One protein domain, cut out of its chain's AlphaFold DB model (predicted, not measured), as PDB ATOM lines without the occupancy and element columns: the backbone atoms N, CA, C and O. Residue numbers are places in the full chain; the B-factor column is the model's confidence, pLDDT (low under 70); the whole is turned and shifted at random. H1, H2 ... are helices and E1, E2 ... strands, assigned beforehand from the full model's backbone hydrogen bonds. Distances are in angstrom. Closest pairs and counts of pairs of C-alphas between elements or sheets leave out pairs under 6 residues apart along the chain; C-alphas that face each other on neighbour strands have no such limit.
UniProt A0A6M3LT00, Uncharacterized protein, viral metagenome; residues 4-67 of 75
ATOM      1  N   VAL A   4     212.925 172.385 330.628       91.88
ATOM      2  CA  VAL A   4     213.870 172.102 329.539       91.88
ATOM      3  C   VAL A   4     214.706 170.879 329.921       91.88
ATOM      4  O   VAL A   4     215.273 170.820 331.012       91.88
ATOM      5  N   ILE A   5     214.725 169.878 329.045       92.38
ATOM      6  CA  ILE A   5     215.407 168.592 329.248       92.38
ATOM      7  C   ILE A   5     216.556 168.361 328.262       92.38
ATOM      8  O   ILE A   5     217.333 167.432 328.451       92.38
ATOM      9  N   GLY A   6     216.692 169.211 327.245       92.44
ATOM     10  CA  GLY A   6     217.807 169.181 326.305       92.44
ATOM     11  C   GLY A   6     217.942 170.510 325.571       92.44
ATOM     12  O   GLY A   6     216.949 171.208 325.364       92.44
ATOM     13  N   VAL A   7     219.170 170.864 325.202       95.00
ATOM     14  CA  VAL A   7     219.481 172.073 324.433       95.00
ATOM     15  C   VAL A   7     220.561 171.730 323.410       95.00
ATOM     16  O   VAL A   7     221.569 171.130 323.771       95.00
ATOM     17  N   ASP A   8     220.338 172.116 322.158       95.00
ATOM     18  CA  ASP A   8     221.335 172.149 321.088       95.00
ATOM     19  C   ASP A   8     221.480 173.606 320.626       95.00
ATOM     20  O   ASP A   8     220.488 174.277 320.333       95.00
ATOM     21  N   GLU A   9     222.704 174.127 320.614       95.56
ATOM     22  CA  GLU A   9     222.989 175.505 320.212       95.56
ATOM     23  C   GLU A   9     223.859 175.509 318.962       95.56
ATOM     24  O   GLU A   9     224.888 174.836 318.892       95.56
ATOM     25  N   LYS A  10     223.469 176.319 317.980       92.94
ATOM     26  CA  LYS A  10     224.226 176.516 316.751       92.94
ATOM     27  C   LYS A  10     224.500 177.993 316.546       92.94
ATOM     28  O   LYS A  10     223.591 178.818 316.605       92.94
ATOM     29  N   TRP A  11     225.762 178.301 316.299       93.75
ATOM     30  CA  TRP A  11     226.247 179.652 316.066       93.75
ATOM     31  C   TRP A  11     226.420 179.826 314.566       93.75
ATOM     32  O   TRP A  11     227.147 179.064 313.927       93.75
ATOM     33  N   TYR A  12     225.691 180.783 314.001       90.81
ATOM     34  CA  TYR A  12     225.727 181.078 312.579       90.81
ATOM     35  C   TYR A  12     226.274 182.487 312.370       90.81
ATOM     36  O   TYR A  12     225.755 183.426 312.984       90.81
ATOM     37  N   PRO A  13     227.281 182.665 311.500       93.12
ATOM     38  CA  PRO A  13     227.695 183.998 311.107       93.12
ATOM     39  C   PRO A  13     226.556 184.666 310.336       93.12
ATOM     40  O   PRO A  13     225.904 184.044 309.492       93.12
ATOM     41  N   VAL A  14     226.322 185.944 310.612       90.88
ATOM     42  CA  VAL A  14     225.392 186.750 309.824       90.88
ATOM     43  C   VAL A  14     226.128 187.245 308.591       90.88
ATOM     44  O   VAL A  14     227.108 187.987 308.701       90.88
ATOM     45  N   GLU A  15     225.648 186.829 307.421       92.06
ATOM     46  CA  GLU A  15     226.239 187.185 306.134       92.06
ATOM     47  C   GLU A  15     226.433 188.705 306.006       92.06
ATOM     48  O   GLU A  15     225.536 189.497 306.291       92.06
ATOM     49  N   GLY A  16     227.640 189.118 305.610       91.62
ATOM     50  CA  GLY A  16     227.990 190.533 305.458       91.62
ATOM     51  C   GLY A  16     228.313 191.269 306.763       91.62
ATOM     52  O   GLY A  16     228.520 192.481 306.728       91.62
ATOM     53  N   THR A  17     228.400 190.578 307.904       91.75
ATOM     54  CA  THR A  17     228.797 191.181 309.186       91.75
ATOM     55  C   THR A  17     229.826 190.321 309.932       91.75
ATOM     56  O   THR A  17     230.084 189.179 309.564       91.75
ATOM     57  N   GLN A  18     230.411 190.866 311.004       89.75
ATOM     58  CA  GLN A  18     231.211 190.097 311.974       89.75
ATOM     59  C   GLN A  18     230.361 189.537 313.128       89.75
ATOM     60  O   GLN A  18     230.905 189.040 314.109       89.75
ATOM     61  N   GLN A  19     229.036 189.682 313.063       90.38
ATOM     62  CA  GLN A  19     228.141 189.230 314.119       90.38
ATOM     63  C   GLN A  19     227.801 187.751 313.940       90.38
ATOM     64  O   GLN A  19     227.671 187.254 312.820       90.38
ATOM     65  N   GLU A  20     227.588 187.070 315.060       90.94
ATOM     66  CA  GLU A  20     227.064 185.710 315.099       90.94
ATOM     67  C   GLU A  20     225.680 185.716 315.747       90.94
ATOM     68  O   GLU A  20     225.451 186.376 316.764       90.94
ATOM     69  N   ILE A  21     224.752 184.966 315.159       92.31
ATOM     70  CA  ILE A  21     223.447 184.689 315.748       92.31
ATOM     71  C   ILE A  21     223.465 183.275 316.304       92.31
ATOM     72  O   ILE A  21     223.851 182.319 315.631       92.31
ATOM     73  N   VAL A  22     222.976 183.140 317.534       94.56
ATOM     74  CA  VAL A  22     222.727 181.832 318.134       94.56
ATOM     75  C   VAL A  22     221.317 181.386 317.791       94.56
ATOM     76  O   VAL A  22     220.332 182.031 318.164       94.56
ATOM     77  N   THR A  23     221.226 180.256 317.110       95.38
ATOM     78  CA  THR A  23     220.001 179.477 316.973       95.38
ATOM     79  C   THR A  23     219.995 178.420 318.064       95.38
ATOM     80  O   THR A  23     220.934 177.634 318.181       95.38
ATOM     81  N   ARG A  24     218.938 178.396 318.871       96.44
ATOM     82  CA  ARG A  24     218.762 177.424 319.948       96.44
ATOM     83  C   ARG A  24     217.651 176.466 319.588       96.44
ATOM     84  O   ARG A  24     216.579 176.899 319.173       96.44
ATOM     85  N   ILE A  25     217.906 175.185 319.794       96.00
ATOM     86  CA  ILE A  25     216.924 174.119 319.729       96.00
ATOM     87  C   ILE A  25     216.763 173.591 321.148       96.00
ATOM     88  O   ILE A  25     217.719 173.128 321.762       96.00
ATOM     89  N   VAL A  26     215.558 173.678 321.693       95.81
ATOM     90  CA  VAL A  26     215.265 173.310 323.080       95.81
ATOM     91  C   VAL A  26     214.258 172.175 323.110       95.81
ATOM     92  O   VAL A  26     213.202 172.251 322.488       95.81
ATOM     93  N   LEU A  27     214.583 171.119 323.846       94.88
ATOM     94  CA  LEU A  27     213.690 170.008 324.130       94.88
ATOM     95  C   LEU A  27     213.006 170.265 325.470       94.88
ATOM     96  O   LEU A  27     213.662 170.420 326.501       94.88
ATOM     97  N   VAL A  28     211.682 170.306 325.456       94.56
ATOM     98  CA  VAL A  28     210.858 170.707 326.592       94.56
ATOM     99  C   VAL A  28     210.006 169.526 327.030       94.56
ATOM    100  O   VAL A  28     209.222 169.003 326.241       94.56
ATOM    101  N   ALA A  29     210.147 169.124 328.291       92.38
ATOM    102  CA  ALA A  29     209.278 168.136 328.907       92.38
ATOM    103  C   ALA A  29     207.888 168.719 329.157       92.38
ATOM    104  O   ALA A  29     207.724 169.847 329.635       92.38
ATOM    105  N   GLY A  30     206.900 167.899 328.844       86.56
ATOM    106  CA  GLY A  30     205.512 168.096 329.168       86.56
ATOM    107  C   GLY A  30     205.127 167.565 330.549       86.56
ATOM    108  O   GLY A  30     205.976 167.312 331.403       86.56
ATOM    109  N   GLU A  31     203.823 167.426 330.779       78.12
ATOM    110  CA  GLU A  31     203.258 167.049 332.080       78.12
ATOM    111  C   GLU A  31     203.201 165.530 332.286       78.12
ATOM    112  O   GLU A  31     203.352 165.067 333.414       78.12
ATOM    113  N   ILE A  32     203.027 164.734 331.220       80.12
ATOM    114  CA  ILE A  32     202.814 163.278 331.319       80.12
ATOM    115  C   ILE A  32     203.866 162.545 330.482       80.12
ATOM    116  O   ILE A  32     203.564 161.842 329.523       80.12
ATOM    117  N   GLY A  33     205.141 162.735 330.833       79.12
ATOM    118  CA  GLY A  33     206.267 162.019 330.211       79.12
ATOM    119  C   GLY A  33     206.440 162.258 328.705       79.12
ATOM    120  O   GLY A  33     207.223 161.557 328.063       79.12
ATOM    121  N   ASP A  34     205.707 163.224 328.164       90.19
ATOM    122  CA  ASP A  34     205.741 163.695 326.794       90.19
ATOM    123  C   ASP A  34     206.705 164.880 326.659       90.19
ATOM    124  O   ASP A  34     207.204 165.421 327.647       90.19
ATOM    125  N   TYR A  35     207.023 165.264 325.429       93.12
ATOM    126  CA  TYR A  35     207.916 166.388 325.153       93.12
ATOM    127  C   TYR A  35     207.690 166.971 323.759       93.12
ATOM    128  O   TYR A  35     207.047 166.368 322.900       93.12
ATOM    129  N   ALA A  36     208.236 168.160 323.532       94.69
ATOM    130  CA  ALA A  36     208.310 168.802 322.225       94.69
ATOM    131  C   ALA A  36     209.640 169.541 322.080       94.69
ATOM    132  O   ALA A  36     210.205 169.996 323.076       94.69
ATOM    133  N   ALA A  37     210.132 169.668 320.850       95.44
ATOM    134  CA  ALA A  37     211.290 170.493 320.546       95.44
ATOM    135  C   ALA A  37     210.861 171.804 319.880       95.44
ATOM    136  O   ALA A  37     209.961 171.817 319.036       95.44
ATOM    137  N   TYR A  38     211.533 172.891 320.244       96.44
ATOM    138  CA  TYR A  38     211.312 174.226 319.699       96.44
ATOM    139  C   TYR A  38     212.627 174.816 319.207       96.44
ATOM    140  O   TYR A  38     213.671 174.560 319.805       96.44
ATOM    141  N   ILE A  39     212.583 175.612 318.143       97.19
ATOM    142  CA  ILE A  39     213.732 176.314 317.574       97.19
ATOM    143  C   ILE A  39     213.496 177.823 317.572       97.19
ATOM    144  O   ILE A  39     212.373 178.291 317.402       97.19
ATOM    145  N   GLY A  40     214.554 178.602 317.771       96.44
ATOM    146  CA  GLY A  40     214.475 180.049 317.634       96.44
ATOM    147  C   GLY A  40     215.720 180.778 318.113       96.44
ATOM    148  O   GLY A  40     216.765 180.182 318.378       96.44
ATOM    149  N   HIS A  41     215.574 182.091 318.246       94.56
ATOM    150  CA  HIS A  41     216.607 183.000 318.734       94.56
ATOM    151  C   HIS A  41     216.184 183.621 320.070       94.56
ATOM    152  O   HIS A  41     214.997 183.712 320.379       94.56
ATOM    153  N   GLY A  42     217.156 184.075 320.860       92.69
ATOM    154  CA  GLY A  42     216.921 184.606 322.208       92.69
ATOM    155  C   GLY A  42     217.298 183.610 323.303       92.69
ATOM    156  O   GLY A  42     218.103 182.712 323.068       92.69
ATOM    157  N   SER A  43     216.775 183.789 324.517       94.25
ATOM    158  CA  SER A  43     217.090 182.910 325.650       94.25
ATOM    159  C   SER A  43     216.421 181.537 325.525       94.25
ATOM    160  O   SER A  43     215.420 181.379 324.829       94.25
ATOM    161  N   ILE A  44     216.949 180.546 326.247       95.56
ATOM    162  CA  ILE A  44     216.380 179.189 326.316       95.56
ATOM    163  C   ILE A  44     214.897 179.230 326.722       95.56
ATOM    164  O   ILE A  44     214.072 178.615 326.053       95.56
ATOM    165  N   ASP A  45     214.538 180.007 327.750       94.62
ATOM    166  CA  ASP A  45     213.148 180.127 328.220       94.62
ATOM    167  C   ASP A  45     212.232 180.810 327.197       94.62
ATOM    168  O   ASP A  45     211.053 180.464 327.061       94.62
ATOM    169  N   PHE A  46     212.771 181.778 326.449       95.12
ATOM    170  CA  PHE A  46     212.034 182.427 325.373       95.12
ATOM    171  C   PHE A  46     211.733 181.426 324.257       95.12
ATOM    172  O   PHE A  46     210.578 181.276 323.869       95.12
ATOM    173  N   VAL A  47     212.731 180.669 323.798       96.19
ATOM    174  CA  VAL A  47     212.531 179.656 322.751       96.19
ATOM    175  C   VAL A  47     211.621 178.525 323.241       96.19
ATOM    176  O   VAL A  47     210.740 178.093 322.506       96.19
ATOM    177  N   ALA A  48     211.734 178.103 324.502       94.69
ATOM    178  CA  ALA A  48     210.881 177.062 325.080       94.69
ATOM    179  C   ALA A  48     209.396 177.458 325.167       94.69
ATOM    180  O   ALA A  48     208.534 176.585 325.263       94.69
ATOM    181  N   SER A  49     209.088 178.760 325.162       93.44
ATOM    182  CA  SER A  49     207.719 179.282 325.277       93.44
ATOM    183  C   SER A  49     207.162 179.891 323.988       93.44
ATOM    184  O   SER A  49     205.943 179.939 323.821       93.44
ATOM    185  N   ARG A  50     208.027 180.388 323.097       94.94
ATOM    186  CA  ARG A  50     207.659 181.172 321.906       94.94
ATOM    187  C   ARG A  50     208.343 180.716 320.620       94.94
ATOM    188  O   ARG A  50     208.037 181.277 319.575       94.94
ATOM    189  N   GLY A  51     209.274 179.768 320.693       94.94
ATOM    190  CA  GLY A  51     209.971 179.250 319.522       94.94
ATOM    191  C   GLY A  51     209.050 178.466 318.593       94.94
ATOM    192  O   GLY A  51     207.959 178.033 318.976       94.94
ATOM    193  N   ASP A  52     209.522 178.249 317.374       97.12
ATOM    194  CA  ASP A  52     208.817 177.446 316.389       97.12
ATOM    195  C   ASP A  52     208.934 175.974 316.750       97.12
ATOM    196  O   ASP A  52     210.020 175.454 317.013       97.12
ATOM    197  N   LYS A  53     207.804 175.276 316.769       95.75
ATOM    198  CA  LYS A  53     207.789 173.853 317.084       95.75
ATOM    199  C   LYS A  53     208.395 173.052 315.936       95.75
ATOM    200  O   LYS A  53     207.968 173.173 314.789       95.75
ATOM    201  N   LEU A  54     209.356 172.191 316.250       94.88
ATOM    202  CA  LEU A  54     209.955 171.287 315.274       94.88
ATOM    203  C   LEU A  54     209.085 170.045 315.058       94.88
ATOM    204  O   LEU A  54     208.394 169.577 315.965       94.88
ATOM    205  N   SER A  55     209.174 169.462 313.863       94.38
ATOM    206  CA  SER A  55     208.687 168.102 313.622       94.38
ATOM    207  C   SER A  55     209.542 167.087 314.385       94.38
ATOM    208  O   SER A  55     210.710 167.346 314.685       94.38
ATOM    209  N   PHE A  56     208.987 165.902 314.652       92.81
ATOM    210  CA  PHE A  56     209.741 164.817 315.284       92.81
ATOM    211  C   PHE A  56     211.012 164.464 314.492       92.81
ATOM    212  O   PHE A  56     212.096 164.377 315.063       92.81
ATOM    213  N   ALA A  57     210.897 164.352 313.164       91.94
ATOM    214  CA  ALA A  57     212.026 164.049 312.288       91.94
ATOM    215  C   ALA A  57     213.160 165.081 312.416       91.94
ATOM    216  O   ALA A  57     214.323 164.698 312.513       91.94
ATOM    217  N   HIS A  58     212.836 166.378 312.475       92.75
ATOM    218  CA  HIS A  58     213.846 167.414 312.699       92.75
ATOM    219  C   HIS A  58     214.412 167.369 314.119       92.75
ATOM    220  O   HIS A  58     215.624 167.474 314.281       92.75
ATOM    221  N   ALA A  59     213.583 167.152 315.143       92.62
ATOM    222  CA  ALA A  59     214.058 167.022 316.519       92.62
ATOM    223  C   ALA A  59     215.103 165.896 316.666       92.62
ATOM    224  O   ALA A  59     216.127 166.089 317.319       92.62
ATOM    225  N   CYS A  60     214.907 164.759 315.992       92.00
ATOM    226  CA  CYS A  60     215.849 163.633 315.992       92.00
ATOM    227  C   CYS A  60     217.228 163.961 315.399       92.00
ATOM    228  O   CYS A  60     218.213 163.340 315.794       92.00
ATOM    229  N   ILE A  61     217.322 164.928 314.480       92.25
ATOM    230  CA  ILE A  61     218.609 165.373 313.917       92.25
ATOM    231  C   ILE A  61     219.433 166.105 314.983       92.25
ATOM    232  O   ILE A  61     220.651 165.951 315.040       92.25
ATOM    233  N   HIS A  62     218.766 166.897 315.825       91.12
ATOM    234  CA  HIS A  62     219.404 167.716 316.859       91.12
ATOM    235  C   HIS A  62     219.682 166.943 318.151       91.12
ATOM    236  O   HIS A  62     220.653 167.234 318.844       91.12
ATOM    237  N   PHE A  63     218.871 165.930 318.459       89.50
ATOM    238  CA  PHE A  63     219.033 165.083 319.642       89.50
ATOM    239  C   PHE A  63     219.275 163.618 319.232       89.50
ATOM    240  O   PHE A  63     218.386 162.772 319.387       89.50
ATOM    241  N   PRO A  64     220.460 163.300 318.673       81.12
ATOM    242  CA  PRO A  64     220.771 161.959 318.192       81.12
ATOM    243  C   PRO A  64     220.924 160.952 319.345       81.12
ATOM    244  O   PRO A  64     221.261 161.305 320.474       81.12
ATOM    245  N   GLY A  65     220.714 159.665 319.047       73.00
ATOM    246  CA  GLY A  65     220.947 158.564 319.997       73.00
ATOM    247  C   GLY A  65     219.704 157.796 320.451       73.00
ATOM    248  O   GLY A  65     219.759 157.119 321.472       73.00
ATOM    249  N   GLY A  66     218.579 157.896 319.732       64.62
ATOM    250  CA  GLY A  66     217.375 157.089 320.004       64.62
ATOM    251  C   GLY A  66     216.648 157.440 321.309       64.62
ATOM    252  O   GLY A  66     215.782 156.695 321.755       64.62
ATOM    253  N   GLN A  67     216.999 158.573 321.920       73.81
ATOM    254  CA  GLN A  67     216.415 159.059 323.174       73.81
ATOM    255  C   GLN A  67     214.993 159.595 322.967       73.81
ATOM    256  O   GLN A  67     214.188 159.622 323.899       73.81
TER     257      GLN A  67
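This is residues 4 to 67 of the 75 residues of an uncharacterized protein of viral metagenome (UniProt A0A6M3LT00). A long, twisted sheet of three strands has one short helix across each face, H1 and H2. The sheet is a meander, E1, E2, E3, each strand the antiparallel neighbour of the one before. The 64 printed residues, of mixed class, run E1, E2, E3, H1, H2. They are only just compact, close to loose: radius of gyration of the C-alphas 12.7 A, spans 44 by 24 by 16 A.

E1, residues 4 to 13, begins at C-alpha 4 (213.870, 172.102, 329.539) and measures 25.9 A; E2, residues 20 to 29, 28.6 A; E3, residues 35 to 40, 16.9 A. H1 is residues 44 to 50; H2, residues 56 to 62, ends at C-alpha 62 (219.404, 167.716, 316.859).

Within hydrogen-bond range are N 8 and O 25 in hairpin E1 and E2, 2.8 A, and N 26 and O 38 in hairpin E2 and E3, 2.8 A. H1's height over the sheet is 7.5 A; its closest C-alphas with E3 are Gly 40 and Val 47, 5.5 A. H2, on the opposite face, has height 9.2 A; Ala 37 of E3 and Ala 59 are closest, 6.0 A. Every O i to N i+4 pair is within range in H1, but 1 of 3 in H2, with 3 of 4 O i to N i+3 pairs.

The C-alphas of Gly 16 and Ile 32 are farthest apart, 45.2 A. The printed part has no cut and no long link. Residue 66 alone has pLDDT under 70.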